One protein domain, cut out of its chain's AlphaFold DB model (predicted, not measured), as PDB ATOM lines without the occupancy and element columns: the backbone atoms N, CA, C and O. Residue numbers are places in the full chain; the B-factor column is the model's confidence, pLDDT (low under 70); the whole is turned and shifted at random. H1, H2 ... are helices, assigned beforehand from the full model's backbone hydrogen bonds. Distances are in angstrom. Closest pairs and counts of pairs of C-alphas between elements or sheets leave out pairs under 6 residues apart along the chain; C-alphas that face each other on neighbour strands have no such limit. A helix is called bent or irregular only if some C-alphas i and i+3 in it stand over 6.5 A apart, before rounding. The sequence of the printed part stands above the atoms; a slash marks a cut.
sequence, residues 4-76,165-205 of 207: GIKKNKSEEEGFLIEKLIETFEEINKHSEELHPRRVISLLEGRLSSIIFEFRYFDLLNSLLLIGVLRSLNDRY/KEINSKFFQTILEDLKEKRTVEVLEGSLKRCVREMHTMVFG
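Overview. This is residues 4 to 76 and 165 to 205 of the 207 residues of an uncharacterized protein of Methanomicrobia archaeon (UniProt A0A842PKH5). Five helices run lengthwise in a bundle, set in a ring in the order H1, H2, H3, H5, H4 and back to H1. The longest, H1, sticks out past one end of the bundle with residues 4 to 9, while at its other end H2 and H4 meet beside it. The 114 printed residues hold five named helices, H1 to H5 along the chain, and no named strand; the class is all helix, and the bundle is up and down, each helix running against the one before it in the chain. The whole is compact, with a radius of gyration of the C-alphas of 14.2 A, and elongated, spanning 50 by 28 by 25 A.

Along the chain. Find C-alpha 4 at (258.643, 217.848, 214.786); from there H1, residues 4 to 30, runs 40.0 A to C-alpha 30 at (296.308, 215.144, 201.550). H2 follows at residues 36 to 54, 27.5 A long, and H3 at residues 57 to 76, 29.8 A long. H3 is only just irregular: C-alphas 58 and 61 are 6.8 A apart. Past the cut, look for H4 at residues 165 to 182, 25.7 A long, and H5 at residues 186 to 204, 27.7 A long, ending at C-alpha 204 at (299.836, 243.520, 202.823).

Arrangement. Start from H1, whose residues 16 to 27 alone touch H2; the closest C-alphas, those of Ile 27 and Val 39, are 6.9 A apart. The two form a hairpin at a shallow tilt of 20 degrees, opposite ways. With residues 17 to 28 alone H1 touches H4, closest at the C-alphas of Asn 28 and Phe 172, 6.1 A apart. H2 and H3 form the next hairpin, at a shallow tilt of 9 degrees, with the C-alphas of Ile 51 and Phe 57 closest at 5.9 A. H3 touches H5, running the same way at 18 degrees, a shallow tilt; look at the C-alphas of Ser 62 and Glu 189, the closest at 5.0 A. H5 and H4 form a hairpin, touching through residues 187 to 195 and 171 to 179 alone, with the C-alphas of Ile 175 and Ser 191 closest at 5.9 A. H2 and H4 touch with residues 36 to 40 and 165 to 168 alone, the C-alphas of Pro 36 and Lys 165 closest at 5.5 A. H1 is apart from H3 and H5. Every O i to N i+4 pair is within hydrogen-bond range in H1 and H4, against 13 of 15 in H2, 14 of 16 in H3 and 14 of 15 in H5.

Size, cuts and confidence. The two C-alphas farthest apart are those of Gly 4 and Gly 205, 50.8 A. Residues 77 to 164 are not printed, and C-alphas 76 and 165 are 12.3 A apart across this cut. The links H1 to H2, H2 to H3 and H4 to H5 are tight. Mean pLDDT of the printed part is 90.4; look at residues 4 to 9, which stand free, for the values under 70.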
ATOM      1  N   GLY A   4     258.117 218.714 215.857       33.91
ATOM      2  CA  GLY A   4     258.643 217.848 214.786       33.91
ATOM      3  C   GLY A   4     259.610 218.555 213.828       33.91
ATOM      4  O   GLY A   4     260.637 217.999 213.467       33.91
ATOM      5  N   ILE A   5     259.331 219.815 213.477       47.06
ATOM      6  CA  ILE A   5     260.117 220.574 212.484       47.06
ATOM      7  C   ILE A   5     261.477 221.020 213.050       47.06
ATOM      8  O   ILE A   5     262.478 220.998 212.346       47.06
ATOM      9  N   LYS A   6     261.543 221.381 214.341       48.03
ATOM     10  CA  LYS A   6     262.812 221.750 214.995       48.03
ATOM     11  C   LYS A   6     263.755 220.560 215.202       48.03
ATOM     12  O   LYS A   6     264.961 220.763 215.208       48.03
ATOM     13  N   LYS A   7     263.213 219.347 215.360       46.38
ATOM     14  CA  LYS A   7     263.997 218.131 215.606       46.38
ATOM     15  C   LYS A   7     264.729 217.655 214.342       46.38
ATOM     16  O   LYS A   7     265.913 217.361 214.419       46.38
ATOM     17  N   ASN A   8     264.070 217.720 213.177       59.66
ATOM     18  CA  ASN A   8     264.713 217.447 211.883       59.66
ATOM     19  C   ASN A   8     265.856 218.423 211.582       59.66
ATOM     20  O   ASN A   8     266.913 218.003 211.133       59.66
ATOM     21  N   LYS A   9     265.674 219.718 211.875       63.09
ATOM     22  CA  LYS A   9     266.678 220.737 211.544       63.09
ATOM     23  C   LYS A   9     267.980 220.575 212.343       63.09
ATOM     24  O   LYS A   9     269.046 220.810 211.794       63.09
ATOM     25  N   SER A  10     267.908 220.146 213.611       71.12
ATOM     26  CA  SER A  10     269.114 219.887 214.417       71.12
ATOM     27  C   SER A  10     269.829 218.589 214.034       71.12
ATOM     28  O   SER A  10     271.044 218.505 214.156       71.12
ATOM     29  N   GLU A  11     269.087 217.570 213.590       77.88
ATOM     30  CA  GLU A  11     269.669 216.311 213.102       77.88
ATOM     31  C   GLU A  11     270.349 216.506 211.735       77.88
ATOM     32  O   GLU A  11     271.467 216.035 211.533       77.88
ATOM     33  N   GLU A  12     269.724 217.268 210.831       80.44
ATOM     34  CA  GLU A  12     270.301 217.663 209.537       80.44
ATOM     35  C   GLU A  12     271.560 218.526 209.706       80.44
ATOM     36  O   GLU A  12     272.561 218.293 209.029       80.44
ATOM     37  N   GLU A  13     271.544 219.489 210.634       83.81
ATOM     38  CA  GLU A  13     272.724 220.300 210.948       83.81
ATOM     39  C   GLU A  13     273.851 219.446 211.545       83.81
ATOM     40  O   GLU A  13     275.001 219.582 211.132       83.81
ATOM     41  N   GLY A  14     273.527 218.518 212.450       86.25
ATOM     42  CA  GLY A  14     274.496 217.571 213.004       86.25
ATOM     43  C   GLY A  14     275.192 216.746 211.919       86.25
ATOM     44  O   GLY A  14     276.417 216.656 211.907       86.25
ATOM     45  N   PHE A  15     274.430 216.206 210.963       90.00
ATOM     46  CA  PHE A  15     274.993 215.461 209.835       90.00
ATOM     47  C   PHE A  15     275.857 216.342 208.920       90.00
ATOM     48  O   PHE A  15     276.937 215.928 208.501       90.00
ATOM     49  N   LEU A  16     275.419 217.574 208.647       93.00
ATOM     50  CA  LEU A  16     276.192 218.542 207.867       93.00
ATOM     51  C   LEU A  16     277.530 218.881 208.542       93.00
ATOM     52  O   LEU A  16     278.553 218.952 207.864       93.00
ATOM     53  N   ILE A  17     277.547 219.061 209.863       94.25
ATOM     54  CA  ILE A  17     278.778 219.326 210.619       94.25
ATOM     55  C   ILE A  17     279.743 218.149 210.521       94.25
ATOM     56  O   ILE A  17     280.921 218.374 210.247       94.25
ATOM     57  N   GLU A  18     279.272 216.913 210.707       94.88
ATOM     58  CA  GLU A  18     280.128 215.731 210.530       94.88
ATOM     59  C   GLU A  18     280.689 215.686 209.106       94.88
ATOM     60  O   GLU A  18     281.891 215.508 208.920       94.88
ATOM     61  N   LYS A  19     279.859 215.979 208.096       95.31
ATOM     62  CA  LYS A  19     280.314 216.011 206.705       95.31
ATOM     63  C   LYS A  19     281.370 217.084 206.443       95.31
ATOM     64  O   LYS A  19     282.316 216.852 205.683       95.31
ATOM     65  N   LEU A  20     281.221 218.261 207.053       96.06
ATOM     66  CA  LEU A  20     282.219 219.327 206.999       96.06
ATOM     67  C   LEU A  20     283.521 218.874 207.665       96.06
ATOM     68  O   LEU A  20     284.573 218.999 207.046       96.06
ATOM     69  N   ILE A  21     283.462 218.298 208.868       96.75
ATOM     70  CA  ILE A  21     284.646 217.791 209.577       96.75
ATOM     71  C   ILE A  21     285.377 216.752 208.721       96.75
ATOM     72  O   ILE A  21     286.560 216.938 208.451       96.75
ATOM     73  N   GLU A  22     284.676 215.734 208.216       96.31
ATOM     74  CA  GLU A  22     285.250 214.711 207.328       96.31
ATOM     75  C   GLU A  22     285.945 215.333 206.111       96.31
ATOM     76  O   GLU A  22     287.057 214.952 205.753       96.31
ATOM     77  N   THR A  23     285.305 216.324 205.489       95.50
ATOM     78  CA  THR A  23     285.839 217.001 204.301       95.50
ATOM     79  C   THR A  23     287.118 217.770 204.622       95.50
ATOM     80  O   THR A  23     288.094 217.692 203.873       95.50
ATOM     81  N   PHE A  24     287.137 218.513 205.731       95.88
ATOM     82  CA  PHE A  24     288.328 219.240 206.164       95.88
ATOM     83  C   PHE A  24     289.451 218.278 206.575       95.88
ATOM     84  O   PHE A  24     290.607 218.543 206.257       95.88
ATOM     85  N   GLU A  25     289.139 217.153 207.223       95.62
ATOM     86  CA  GLU A  25     290.124 216.124 207.580       95.62
ATOM     87  C   GLU A  25     290.723 215.436 206.350       95.62
ATOM     88  O   GLU A  25     291.945 215.301 206.270       95.62
ATOM     89  N   GLU A  26     289.890 215.040 205.381       93.81
ATOM     90  CA  GLU A  26     290.326 214.424 204.121       93.81
ATOM     91  C   GLU A  26     291.299 215.353 203.388       93.81
ATOM     92  O   GLU A  26     292.409 214.949 203.038       93.81
ATOM     93  N   ILE A  27     290.921 216.621 203.206       94.19
ATOM     94  CA  ILE A  27     291.772 217.593 202.512       94.19
ATOM     95  C   ILE A  27     293.053 217.856 203.302       94.19
ATOM     96  O   ILE A  27     294.130 217.868 202.710       94.19
ATOM     97  N   ASN A  28     292.963 218.036 204.623       92.75
ATOM     98  CA  ASN A  28     294.133 218.286 205.459       92.75
ATOM     99  C   ASN A  28     295.140 217.129 205.378       92.75
ATOM    100  O   ASN A  28     296.332 217.365 205.201       92.75
ATOM    101  N   LYS A  29     294.663 215.881 205.410       90.25
ATOM    102  CA  LYS A  29     295.506 214.685 205.276       90.25
ATOM    103  C   LYS A  29     296.282 214.652 203.957       90.25
ATOM    104  O   LYS A  29     297.429 214.226 203.939       90.25
ATOM    105  N   HIS A  30     295.666 215.097 202.867       86.62
ATOM    106  CA  HIS A  30     296.308 215.144 201.550       86.62
ATOM    107  C   HIS A  30     297.060 216.456 201.285       86.62
ATOM    108  O   HIS A  30     297.729 216.586 200.262       86.62
ATOM    109  N   SER A  31     296.972 217.438 202.185       86.94
ATOM    110  CA  SER A  31     297.523 218.777 201.955       86.94
ATOM    111  C   SER A  31     299.051 218.806 201.862       86.94
ATOM    112  O   SER A  31     299.587 219.655 201.154       86.94
ATOM    113  N   GLU A  32     299.747 217.861 202.504       77.50
ATOM    114  CA  GLU A  32     301.213 217.746 202.454       77.50
ATOM    115  C   GLU A  32     301.726 217.323 201.067       77.50
ATOM    116  O   GLU A  32     302.794 217.763 200.627       77.50
ATOM    117  N   GLU A  33     300.951 216.492 200.366       83.44
ATOM    118  CA  GLU A  33     301.285 215.930 199.051       83.44
ATOM    119  C   GLU A  33     300.804 216.819 197.894       83.44
ATOM    120  O   GLU A  33     301.277 216.707 196.761       83.44
ATOM    121  N   LEU A  34     299.850 217.708 198.168       84.31
ATOM    122  CA  LEU A  34     299.250 218.586 197.176       84.31
ATOM    123  C   LEU A  34     299.997 219.915 197.064       84.31
ATOM    124  O   LEU A  34     300.537 220.462 198.025       84.31
ATOM    125  N   HIS A  35     299.951 220.495 195.865       86.81
ATOM    126  CA  HIS A  35     300.391 221.869 195.672       86.81
ATOM    127  C   HIS A  35     299.538 222.808 196.552       86.81
ATOM    128  O   HIS A  35     298.307 222.761 196.450       86.81
ATOM    129  N   PRO A  36     300.126 223.684 197.388       87.88
ATOM    130  CA  PRO A  36     299.364 224.439 198.387       87.88
ATOM    131  C   PRO A  36     298.259 225.338 197.803       87.88
ATOM    132  O   PRO A  36     297.232 225.543 198.449       87.88
ATOM    133  N   ARG A  37     298.387 225.816 196.554       82.75
ATOM    134  CA  ARG A  37     297.304 226.552 195.858       82.75
ATOM    135  C   ARG A  37     296.115 225.650 195.479       82.75
ATOM    136  O   ARG A  37     294.960 226.085 195.488       82.75
ATOM    137  N   ARG A  38     296.374 224.369 195.189       86.88
ATOM    138  CA  ARG A  38     295.335 223.374 194.867       86.88
ATOM    139  C   ARG A  38     294.547 222.945 196.100       86.88
ATOM    140  O   ARG A  38     293.368 222.648 195.963       86.88
ATOM    141  N   VAL A  39     295.156 222.963 197.286       91.50
ATOM    142  CA  VAL A  39     294.488 222.584 198.543       91.50
ATOM    143  C   VAL A  39     293.264 223.468 198.814       91.50
ATOM    144  O   VAL A  39     292.169 222.958 199.045       91.50
ATOM    145  N   ILE A  40     293.416 224.792 198.709       91.62
ATOM    146  CA  ILE A  40     292.307 225.735 198.926       91.62
ATOM    147  C   ILE A  40     291.259 225.629 197.812       91.62
ATOM    148  O   ILE A  40     290.061 225.668 198.082       91.62
ATOM    149  N   SER A  41     291.694 225.417 196.568       90.88
ATOM    150  CA  SER A  41     290.789 225.214 195.427       90.88
ATOM    151  C   SER A  41     289.945 223.940 195.578       90.88
ATOM    152  O   SER A  41     288.756 223.928 195.261       90.88
ATOM    153  N   LEU A  42     290.542 222.865 196.103       93.38
ATOM    154  CA  LEU A  42     289.837 221.623 196.409       93.38
ATOM    155  C   LEU A  42     288.782 221.851 197.494       93.38
ATOM    156  O   LEU A  42     287.650 221.392 197.346       93.38
ATOM    157  N   LEU A  43     289.124 222.602 198.543       94.62
ATOM    158  CA  LEU A  43     288.179 222.969 199.595       94.62
ATOM    159  C   LEU A  43     287.006 223.796 199.052       94.62
ATOM    160  O   LEU A  43     285.860 223.504 199.386       94.62
ATOM    161  N   GLU A  44     287.273 224.773 198.183       94.25
ATOM    162  CA  GLU A  44     286.243 225.579 197.509       94.25
ATOM    163  C   GLU A  44     285.253 224.678 196.746       94.25
ATOM    164  O   GLU A  44     284.036 224.766 196.934       94.25
ATOM    165  N   GLY A  45     285.769 223.738 195.944       95.06
ATOM    166  CA  GLY A  45     284.952 222.788 195.182       95.06
ATOM    167  C   GLY A  45     284.145 221.822 196.059       95.06
ATOM    168  O   GLY A  45     282.962 221.575 195.792       95.06
ATOM    169  N   ARG A  46     284.747 221.296 197.134       95.69
ATOM    170  CA  ARG A  46     284.057 220.413 198.088       95.69
ATOM    171  C   ARG A  46     282.966 221.149 198.857       95.69
ATOM    172  O   ARG A  46     281.853 220.636 198.943       95.69
ATOM    173  N   LEU A  47     283.235 222.359 199.349       95.50
ATOM    174  CA  LEU A  47     282.236 223.142 200.075       95.50
ATOM    175  C   LEU A  47     281.066 223.542 199.169       95.50
ATOM    176  O   LEU A  47     279.916 223.427 199.580       95.50
ATOM    177  N   SER A  48     281.343 223.941 197.925       96.25
ATOM    178  CA  SER A  48     280.299 224.186 196.922       96.25
ATOM    179  C   SER A  48     279.407 222.952 196.731       96.25
ATOM    180  O   SER A  48     278.182 223.052 196.778       96.25
ATOM    181  N   SER A  49     280.012 221.765 196.621       96.12
ATOM    182  CA  SER A  49     279.270 220.503 196.481       96.12
ATOM    183  C   SER A  49     278.369 220.227 197.692       96.12
ATOM    184  O   SER A  49     277.196 219.911 197.511       96.12
ATOM    185  N   ILE A  50     278.880 220.434 198.912       94.50
ATOM    186  CA  ILE A  50     278.112 220.310 200.163       94.50
ATOM    187  C   ILE A  50     276.930 221.290 200.181       94.50
ATOM    188  O   ILE A  50     275.809 220.899 200.498       94.50
ATOM    189  N   ILE A  51     277.140 222.551 199.792       94.25
ATOM    190  CA  ILE A  51     276.064 223.555 199.735       94.25
ATOM    191  C   ILE A  51     274.917 223.073 198.845       94.25
ATOM    192  O   ILE A  51     273.753 223.173 199.237       94.25
ATOM    193  N   PHE A  52     275.228 222.532 197.666       93.50
ATOM    194  CA  PHE A  52     274.212 222.041 196.736       93.50
ATOM    195  C   PHE A  52     273.543 220.746 197.205       93.50
ATOM    196  O   PHE A  52     272.322 220.628 197.094       93.50
ATOM    197  N   GLU A  53     274.315 219.798 197.738       92.88
ATOM    198  CA  GLU A  53     273.816 218.505 198.216       92.88
ATOM    199  C   GLU A  53     272.838 218.677 199.386       92.88
ATOM    200  O   GLU A  53     271.725 218.151 199.350       92.88
ATOM    201  N   PHE A  54     273.211 219.494 200.376       90.44
ATOM    202  CA  PHE A  54     272.418 219.728 201.587       90.44
ATOM    203  C   PHE A  54     271.471 220.926 201.482       90.44
ATOM    204  O   PHE A  54     270.693 221.180 202.399       90.44
ATOM    205  N   ARG A  55     271.520 221.675 200.370       90.06
ATOM    206  CA  ARG A  55     270.756 222.918 200.143       90.06
ATOM    207  C   ARG A  55     270.941 223.952 201.263       90.06
ATOM    208  O   ARG A  55     270.030 224.725 201.560       90.06
ATOM    209  N   TYR A  56     272.120 223.965 201.882       90.25
ATOM    210  CA  TYR A  56     272.428 224.796 203.045       90.25
ATOM    211  C   TYR A  56     273.142 226.082 202.609       90.25
ATOM    212  O   TYR A  56     274.362 226.212 202.692       90.25
ATOM    213  N   PHE A  57     272.372 227.037 202.082       90.88
ATOM    214  CA  PHE A  57     272.904 228.256 201.456       90.88
ATOM    215  C   PHE A  57     273.549 229.256 202.426       90.88
ATOM    216  O   PHE A  57     274.267 230.147 201.977       90.88
ATOM    217  N   ASP A  58     273.382 229.089 203.737       90.00
ATOM    218  CA  ASP A  58     274.061 229.929 204.735       90.00
ATOM    219  C   ASP A  58     275.596 229.760 204.676       90.00
ATOM    220  O   ASP A  58     276.353 230.658 205.039       90.00
ATOM    221  N   LEU A  59     276.081 228.652 204.104       94.12
ATOM    222  CA  LEU A  59     277.500 228.400 203.842       94.12
ATOM    223  C   LEU A  59     278.075 229.191 202.649       94.12
ATOM    224  O   LEU A  59     279.286 229.140 202.420       94.12
ATOM    225  N   LEU A  60     277.266 229.940 201.890       95.50
ATOM    226  CA  LEU A  60     277.758 230.742 200.761       95.50
ATOM    227  C   LEU A  60     278.790 231.791 201.197       95.50
ATOM    228  O   LEU A  60     279.771 232.011 200.487       95.50
ATOM    229  N   ASN A  61     278.626 232.397 202.375       95.56
ATOM    230  CA  ASN A  61     279.621 233.329 202.915       95.56
ATOM    231  C   ASN A  61     280.957 232.630 203.182       95.56
ATOM    232  O   ASN A  61     282.012 233.146 202.818       95.56
ATOM    233  N   SER A  62     280.913 231.433 203.770       96.19
ATOM    234  CA  SER A  62     282.094 230.595 203.987       96.19
ATOM    235  C   SER A  62     282.791 230.258 202.664       96.19
ATOM    236  O   SER A  62     284.012 230.376 202.562       96.19
ATOM    237  N   LEU A  63     282.026 229.927 201.619       96.88
ATOM    238  CA  LEU A  63     282.565 229.684 200.279       96.88
ATOM    239  C   LEU A  63     283.272 230.922 199.706       96.88
ATOM    240  O   LEU A  63     284.394 230.816 199.212       96.88
ATOM    241  N   LEU A  64     282.661 232.104 199.823       96.75
ATOM    242  CA  LEU A  64     283.274 233.357 199.377       96.75
ATOM    243  C   LEU A  64     284.577 233.660 200.133       96.75
ATOM    244  O   LEU A  64     285.561 234.068 199.517       96.75
ATOM    245  N   LEU A  65     284.613 233.428 201.448       97.19
ATOM    246  CA  LEU A  65     285.817 233.622 202.262       97.19
ATOM    247  C   LEU A  65     286.957 232.678 201.848       97.19
ATOM    248  O   LEU A  65     288.111 233.102 201.831       97.19
ATOM    249  N   ILE A  66     286.655 231.439 201.452       96.31
ATOM    250  CA  ILE A  66     287.652 230.514 200.886       96.31
ATOM    251  C   ILE A  66     288.203 231.048 199.555       96.31
ATOM    252  O   ILE A  66     289.416 231.022 199.343       96.31
ATOM    253  N   GLY A  67     287.353 231.612 198.692       95.38
ATOM    254  CA  GLY A  67     287.805 232.278 197.464       95.38
ATOM    255  C   GLY A  67     288.729 233.477 197.735       95.38
ATOM    256  O   GLY A  67     289.724 233.687 197.032       95.38
ATOM    257  N   VAL A  68     288.455 234.236 198.803       95.69
ATOM    258  CA  VAL A  68     289.347 235.307 199.274       95.69
ATOM    259  C   VAL A  68     290.681 234.735 199.764       95.69
ATOM    260  O   VAL A  68     291.724 235.247 199.365       95.69
ATOM    261  N   LEU A  69     290.678 233.660 200.562       94.88
ATOM    262  CA  LEU A  69     291.909 232.986 201.005       94.88
ATOM    263  C   LEU A  69     292.766 232.517 199.831       94.88
ATOM    264  O   LEU A  69     293.969 232.763 199.823       94.88
ATOM    265  N   ARG A  70     292.151 231.916 198.807       93.12
ATOM    266  CA  ARG A  70     292.850 231.513 197.578       93.12
ATOM    267  C   ARG A  70     293.559 232.702 196.932       93.12
ATOM    268  O   ARG A  70     294.751 232.637 196.655       93.12
ATOM    269  N   SER A  71     292.845 233.815 196.780       92.94
ATOM    270  CA  SER A  71     293.407 235.046 196.213       92.94
ATOM    271  C   SER A  71     294.545 235.625 197.065       92.94
ATOM    272  O   SER A  71     295.475 236.227 196.531       92.94
ATOM    273  N   LEU A  72     294.488 235.467 198.390       94.56
ATOM    274  CA  LEU A  72     295.546 235.918 199.294       94.56
ATOM    275  C   LEU A  72     296.787 235.015 199.237       94.56
ATOM    276  O   LEU A  72     297.893 235.547 199.240       94.56
ATOM    277  N   ASN A  73     296.630 233.692 199.112       92.75
ATOM    278  CA  ASN A  73     297.750 232.767 198.875       92.75
ATOM    279  C   ASN A  73     298.516 233.131 197.599       92.75
ATOM    280  O   ASN A  73     299.746 233.165 197.601       92.75
ATOM    281  N   ASP A  74     297.790 233.473 196.537       90.12
ATOM    282  CA  ASP A  74     298.382 233.901 195.270       90.12
ATOM    283  C   ASP A  74     299.175 235.200 195.443       90.12
ATOM    284  O   ASP A  74     300.339 235.294 195.062       90.12
ATOM    285  N   ARG A  75     298.582 236.195 196.112       92.25
ATOM    286  CA  ARG A  75     299.265 237.466 196.382       92.25
ATOM    287  C   ARG A  75     300.473 237.319 197.302       92.25
ATOM    288  O   ARG A  75     301.432 238.068 197.150       92.25
ATOM    289  N   TYR A  76     300.438 236.379 198.241       93.50
ATOM    290  CA  TYR A  76     301.580 236.072 199.097       93.50
ATOM    291  C   TYR A  76     302.759 235.548 198.284       93.50
ATOM    292  O   TYR A  76     303.883 236.020 198.452       93.50
ATOM    293  N   LYS A 165     302.327 225.792 202.651       94.06
ATOM    294  CA  LYS A 165     301.882 224.526 203.257       94.06
ATOM    295  C   LYS A 165     301.699 224.676 204.760       94.06
ATOM    296  O   LYS A 165     300.662 224.270 205.276       94.06
ATOM    297  N   GLU A 166     302.651 225.299 205.452       94.12
ATOM    298  CA  GLU A 166     302.534 225.551 206.892       94.12
ATOM    299  C   GLU A 166     301.331 226.443 207.223       94.12
ATOM    300  O   GLU A 166     300.589 226.162 208.167       94.12
ATOM    301  N   ILE A 167     301.109 227.501 206.435       94.25
ATOM    302  CA  ILE A 167     299.952 228.396 206.581       94.25
ATOM    303  C   ILE A 167     298.648 227.615 206.390       94.25
ATOM    304  O   ILE A 167     297.762 227.679 207.245       94.25
ATOM    305  N   ASN A 168     298.542 226.838 205.309       93.94
ATOM    306  CA  ASN A 168     297.367 226.016 205.035       93.94
ATOM    307  C   ASN A 168     297.133 224.985 206.149       93.94
ATOM    308  O   ASN A 168     296.002 224.820 206.596       93.94
ATOM    309  N   SER A 169     298.183 224.324 206.640       93.31
ATOM    310  CA  SER A 169     298.079 223.342 207.724       93.31
ATOM    311  C   SER A 169     297.507 223.969 209.001       93.31
ATOM    312  O   SER A 169     296.525 223.466 209.552       93.31
ATOM    313  N   LYS A 170     298.027 225.133 209.419       93.50
ATOM    314  CA  LYS A 170     297.498 225.899 210.566       93.50
ATOM    315  C   LYS A 170     296.041 226.312 210.365       93.50
ATOM    316  O   LYS A 170     295.236 226.231 211.295       93.50
ATOM    317  N   PHE A 171     295.694 226.726 209.149       94.38
ATOM    318  CA  PHE A 171     294.323 227.032 208.755       94.38
ATOM    319  C   PHE A 171     293.386 225.827 208.953       94.38
ATOM    320  O   PHE A 171     292.355 225.963 209.614       94.38
ATOM    321  N   PHE A 172     293.751 224.643 208.443       95.19
ATOM    322  CA  PHE A 172     292.926 223.438 208.587       95.19
ATOM    323  C   PHE A 172     292.795 223.020 210.047       95.19
ATOM    324  O   PHE A 172     291.690 222.708 210.484       95.19
ATOM    325  N   GLN A 173     293.894 223.049 210.804       94.31
ATOM    326  CA  GLN A 173     293.896 222.724 212.231       94.31
ATOM    327  C   GLN A 173     292.933 223.627 213.007       94.31
ATOM    328  O   GLN A 173     292.041 223.122 213.683       94.31
ATOM    329  N   THR A 174     293.035 224.946 212.817       94.44
ATOM    330  CA  THR A 174     292.185 225.931 213.506       94.44
ATOM    331  C   THR A 174     290.699 225.692 213.229       94.44
ATOM    332  O   THR A 174     289.877 225.705 214.143       94.44
ATOM    333  N   ILE A 175     290.332 225.457 211.965       95.88
ATOM    334  CA  ILE A 175     288.927 225.239 211.594       95.88
ATOM    335  C   ILE A 175     288.414 223.896 212.118       95.88
ATOM    336  O   ILE A 175     287.287 223.822 212.607       95.88
ATOM    337  N   LEU A 176     289.223 222.840 212.030       96.75
ATOM    338  CA  LEU A 176     288.853 221.518 212.530       96.75
ATOM    339  C   LEU A 176     288.645 221.518 214.043       96.75
ATOM    340  O   LEU A 176     287.682 220.913 214.512       96.75
ATOM    341  N   GLU A 177     289.515 222.190 214.796       96.44
ATOM    342  CA  GLU A 177     289.368 222.359 216.244       96.44
ATOM    343  C   GLU A 177     288.037 223.040 216.582       96.44
ATOM    344  O   GLU A 177     287.232 222.490 217.335       96.44
ATOM    345  N   ASP A 178     287.745 224.171 215.937       96.50
ATOM    346  CA  ASP A 178     286.503 224.915 216.147       96.50
ATOM    347  C   ASP A 178     285.240 224.121 215.797       96.50
ATOM    348  O   ASP A 178     284.259 224.154 216.544       96.50
ATOM    349  N   LEU A 179     285.240 223.418 214.659       95.56
ATOM    350  CA  LEU A 179     284.104 222.603 214.226       95.56
ATOM    351  C   LEU A 179     283.847 221.446 215.196       95.56
ATOM    352  O   LEU A 179     282.694 221.182 215.541       95.56
ATOM    353  N   LYS A 180     284.909 220.776 215.660       95.12
ATOM    354  CA  LYS A 180     284.812 219.644 216.595       95.12
ATOM    355  C   LYS A 180     284.353 220.068 217.983       95.12
ATOM    356  O   LYS A 180     283.589 219.324 218.602       95.12
ATOM    357  N   GLU A 181     284.813 221.221 218.462       95.19
ATOM    358  CA  GLU A 181     284.466 221.745 219.784       95.19
ATOM    359  C   GLU A 181     283.052 222.329 219.803       95.19
ATOM    360  O   GLU A 181     282.238 221.959 220.651       95.19
ATOM    361  N   LYS A 182     282.742 223.236 218.867       93.25
ATOM    362  CA  LYS A 182     281.500 224.019 218.924       93.25
ATOM    363  C   LYS A 182     280.317 223.316 218.277       93.25
ATOM    364  O   LYS A 182     279.190 223.580 218.678       93.25
ATOM    365  N   ARG A 183     280.569 222.422 217.311       90.50
ATOM    366  CA  ARG A 183     279.542 221.617 216.628       90.50
ATOM    367  C   ARG A 183     278.372 222.470 216.112       90.50
ATOM    368  O   ARG A 183     277.212 222.134 216.334       90.50
ATOM    369  N   THR A 184     278.678 223.566 215.418       90.06
ATOM    370  CA  THR A 184     277.696 224.405 214.709       90.06
ATOM    371  C   THR A 184     278.233 224.811 213.344       90.06
ATOM    372  O   THR A 184     279.444 224.911 213.160       90.06
ATOM    373  N   VAL A 185     277.355 225.078 212.376       87.62
ATOM    374  CA  VAL A 185     277.794 225.547 211.046       87.62
ATOM    375  C   VAL A 185     278.284 226.999 211.092       87.62
ATOM    376  O   VAL A 185     279.229 227.364 210.391       87.62
ATOM    377  N   GLU A 186     277.700 227.821 211.968       88.94
ATOM    378  CA  GLU A 186     278.055 229.237 212.143       88.94
ATOM    379  C   GLU A 186     279.526 229.447 212.539       88.94
ATOM    380  O   GLU A 186     280.128 230.467 212.186       88.94
ATOM    381  N   VAL A 187     280.138 228.483 213.244       93.62
ATOM    382  CA  VAL A 187     281.544 228.605 213.656       93.62
ATOM    383  C   VAL A 187     282.487 228.660 212.455       93.62
ATOM    384  O   VAL A 187     283.481 229.381 212.511       93.62
ATOM    385  N   LEU A 188     282.149 227.982 211.350       95.00
ATOM    386  CA  LEU A 188     282.992 227.922 210.159       95.00
ATOM    387  C   LEU A 188     283.240 229.316 209.580       95.00
ATOM    388  O   LEU A 188     284.387 229.679 209.322       95.00
ATOM    389  N   GLU A 189     282.185 230.120 209.418       94.81
ATOM    390  CA  GLU A 189     282.316 231.486 208.898       94.81
ATOM    391  C   GLU A 189     283.205 232.331 209.824       94.81
ATOM    392  O   GLU A 189     284.088 233.066 209.370       94.81
ATOM    393  N   GLY A 190     283.007 232.198 211.140       94.94
ATOM    394  CA  GLY A 190     283.809 232.885 212.148       94.94
ATOM    395  C   GLY A 190     285.294 232.524 212.081       94.94
ATOM    396  O   GLY A 190     286.143 233.411 212.197       94.94
ATOM    397  N   SER A 191     285.621 231.249 211.880       96.19
ATOM    398  CA  SER A 191     287.001 230.763 211.765       96.19
ATOM    399  C   SER A 191     287.646 231.199 210.455       96.19
ATOM    400  O   SER A 191     288.740 231.762 210.472       96.19
ATOM    401  N   LEU A 192     286.921 231.091 209.339       96.62
ATOM    402  CA  LEU A 192     287.379 231.573 208.035       96.62
ATOM    403  C   LEU A 192     287.702 233.069 208.050       96.62
ATOM    404  O   LEU A 192     288.738 233.475 207.527       96.62
ATOM    405  N   LYS A 193     286.875 233.900 208.700       96.38
ATOM    406  CA  LYS A 193     287.158 235.338 208.854       96.38
ATOM    407  C   LYS A 193     288.471 235.611 209.587       96.38
ATOM    408  O   LYS A 193     289.168 236.564 209.231       96.38
ATOM    409  N   ARG A 194     288.810 234.814 210.608       95.75
ATOM    410  CA  ARG A 194     290.082 234.962 211.335       95.75
ATOM    411  C   ARG A 194     291.259 234.589 210.443       95.75
ATOM    412  O   ARG A 194     292.153 235.414 210.283       95.75
ATOM    413  N   CYS A 195     291.185 233.448 209.760       95.94
ATOM    414  CA  CYS A 195     292.219 233.033 208.814       95.94
ATOM    415  C   CYS A 195     292.412 234.049 207.676       95.94
ATOM    416  O   CYS A 195     293.542 234.391 207.339       95.94
ATOM    417  N   VAL A 196     291.325 234.602 207.117       96.31
ATOM    418  CA  VAL A 196     291.393 235.659 206.090       96.31
ATOM    419  C   VAL A 196     292.125 236.887 206.619       96.31
ATOM    420  O   VAL A 196     292.970 237.444 205.924       96.31
ATOM    421  N   ARG A 197     291.824 237.319 207.848       95.75
ATOM    422  CA  ARG A 197     292.467 238.487 208.462       95.75
ATOM    423  C   ARG A 197     293.960 238.262 208.695       95.75
ATOM    424  O   ARG A 197     294.760 239.159 208.427       95.75
ATOM    425  N   GLU A 198     294.327 237.089 209.191       95.50
ATOM    426  CA  GLU A 198     295.724 236.706 209.400       95.50
ATOM    427  C   GLU A 198     296.481 236.681 208.073       95.50
ATOM    428  O   GLU A 198     297.503 237.349 207.934       95.50
ATOM    429  N   MET A 199     295.927 236.018 207.058       95.50
ATOM    430  CA  MET A 199     296.556 235.936 205.744       95.50
ATOM    431  C   MET A 199     296.657 237.308 205.062       95.50
ATOM    432  O   MET A 199     297.691 237.656 204.498       95.50
ATOM    433  N   HIS A 200     295.623 238.144 205.170       95.44
ATOM    434  CA  HIS A 200     295.665 239.523 204.681       95.44
ATOM    435  C   HIS A 200     296.806 240.317 205.332       95.44
ATOM    436  O   HIS A 200     297.516 241.053 204.651       95.44
ATOM    437  N   THR A 201     296.999 240.149 206.642       95.00
ATOM    438  CA  THR A 201     298.094 240.787 207.389       95.00
ATOM    439  C   THR A 201     299.457 240.350 206.861       95.00
ATOM    440  O   THR A 201     300.337 241.187 206.684       95.00
ATOM    441  N   MET A 202     299.624 239.058 206.571       94.62
ATOM    442  CA  MET A 202     300.866 238.521 206.009       94.62
ATOM    443  C   MET A 202     301.163 239.066 204.606       94.62
ATOM    444  O   MET A 202     302.324 239.287 204.275       94.62
ATOM    445  N   VAL A 203     300.131 239.287 203.785       94.12
ATOM    446  CA  VAL A 203     300.277 239.742 202.393       94.12
ATOM    447  C   VAL A 203     300.561 241.238 202.293       94.12
ATOM    448  O   VAL A 203     301.427 241.646 201.524       94.12
ATOM    449  N   PHE A 204     299.813 242.066 203.022       93.19
ATOM    450  CA  PHE A 204     299.836 243.520 202.823       93.19
ATOM    451  C   PHE A 204     300.556 244.287 203.933       93.19
ATOM    452  O   PHE A 204     300.766 245.492 203.794       93.19
ATOM    453  N   GLY A 205     300.922 243.615 205.030       83.38
ATOM    454  CA  GLY A 205     301.123 244.298 206.303       83.38
ATOM    455  C   GLY A 205     299.785 244.819 206.839       83.38
ATOM    456  O   GLY A 205     298.822 245.023 206.094       83.38
TER     457      GLY A 205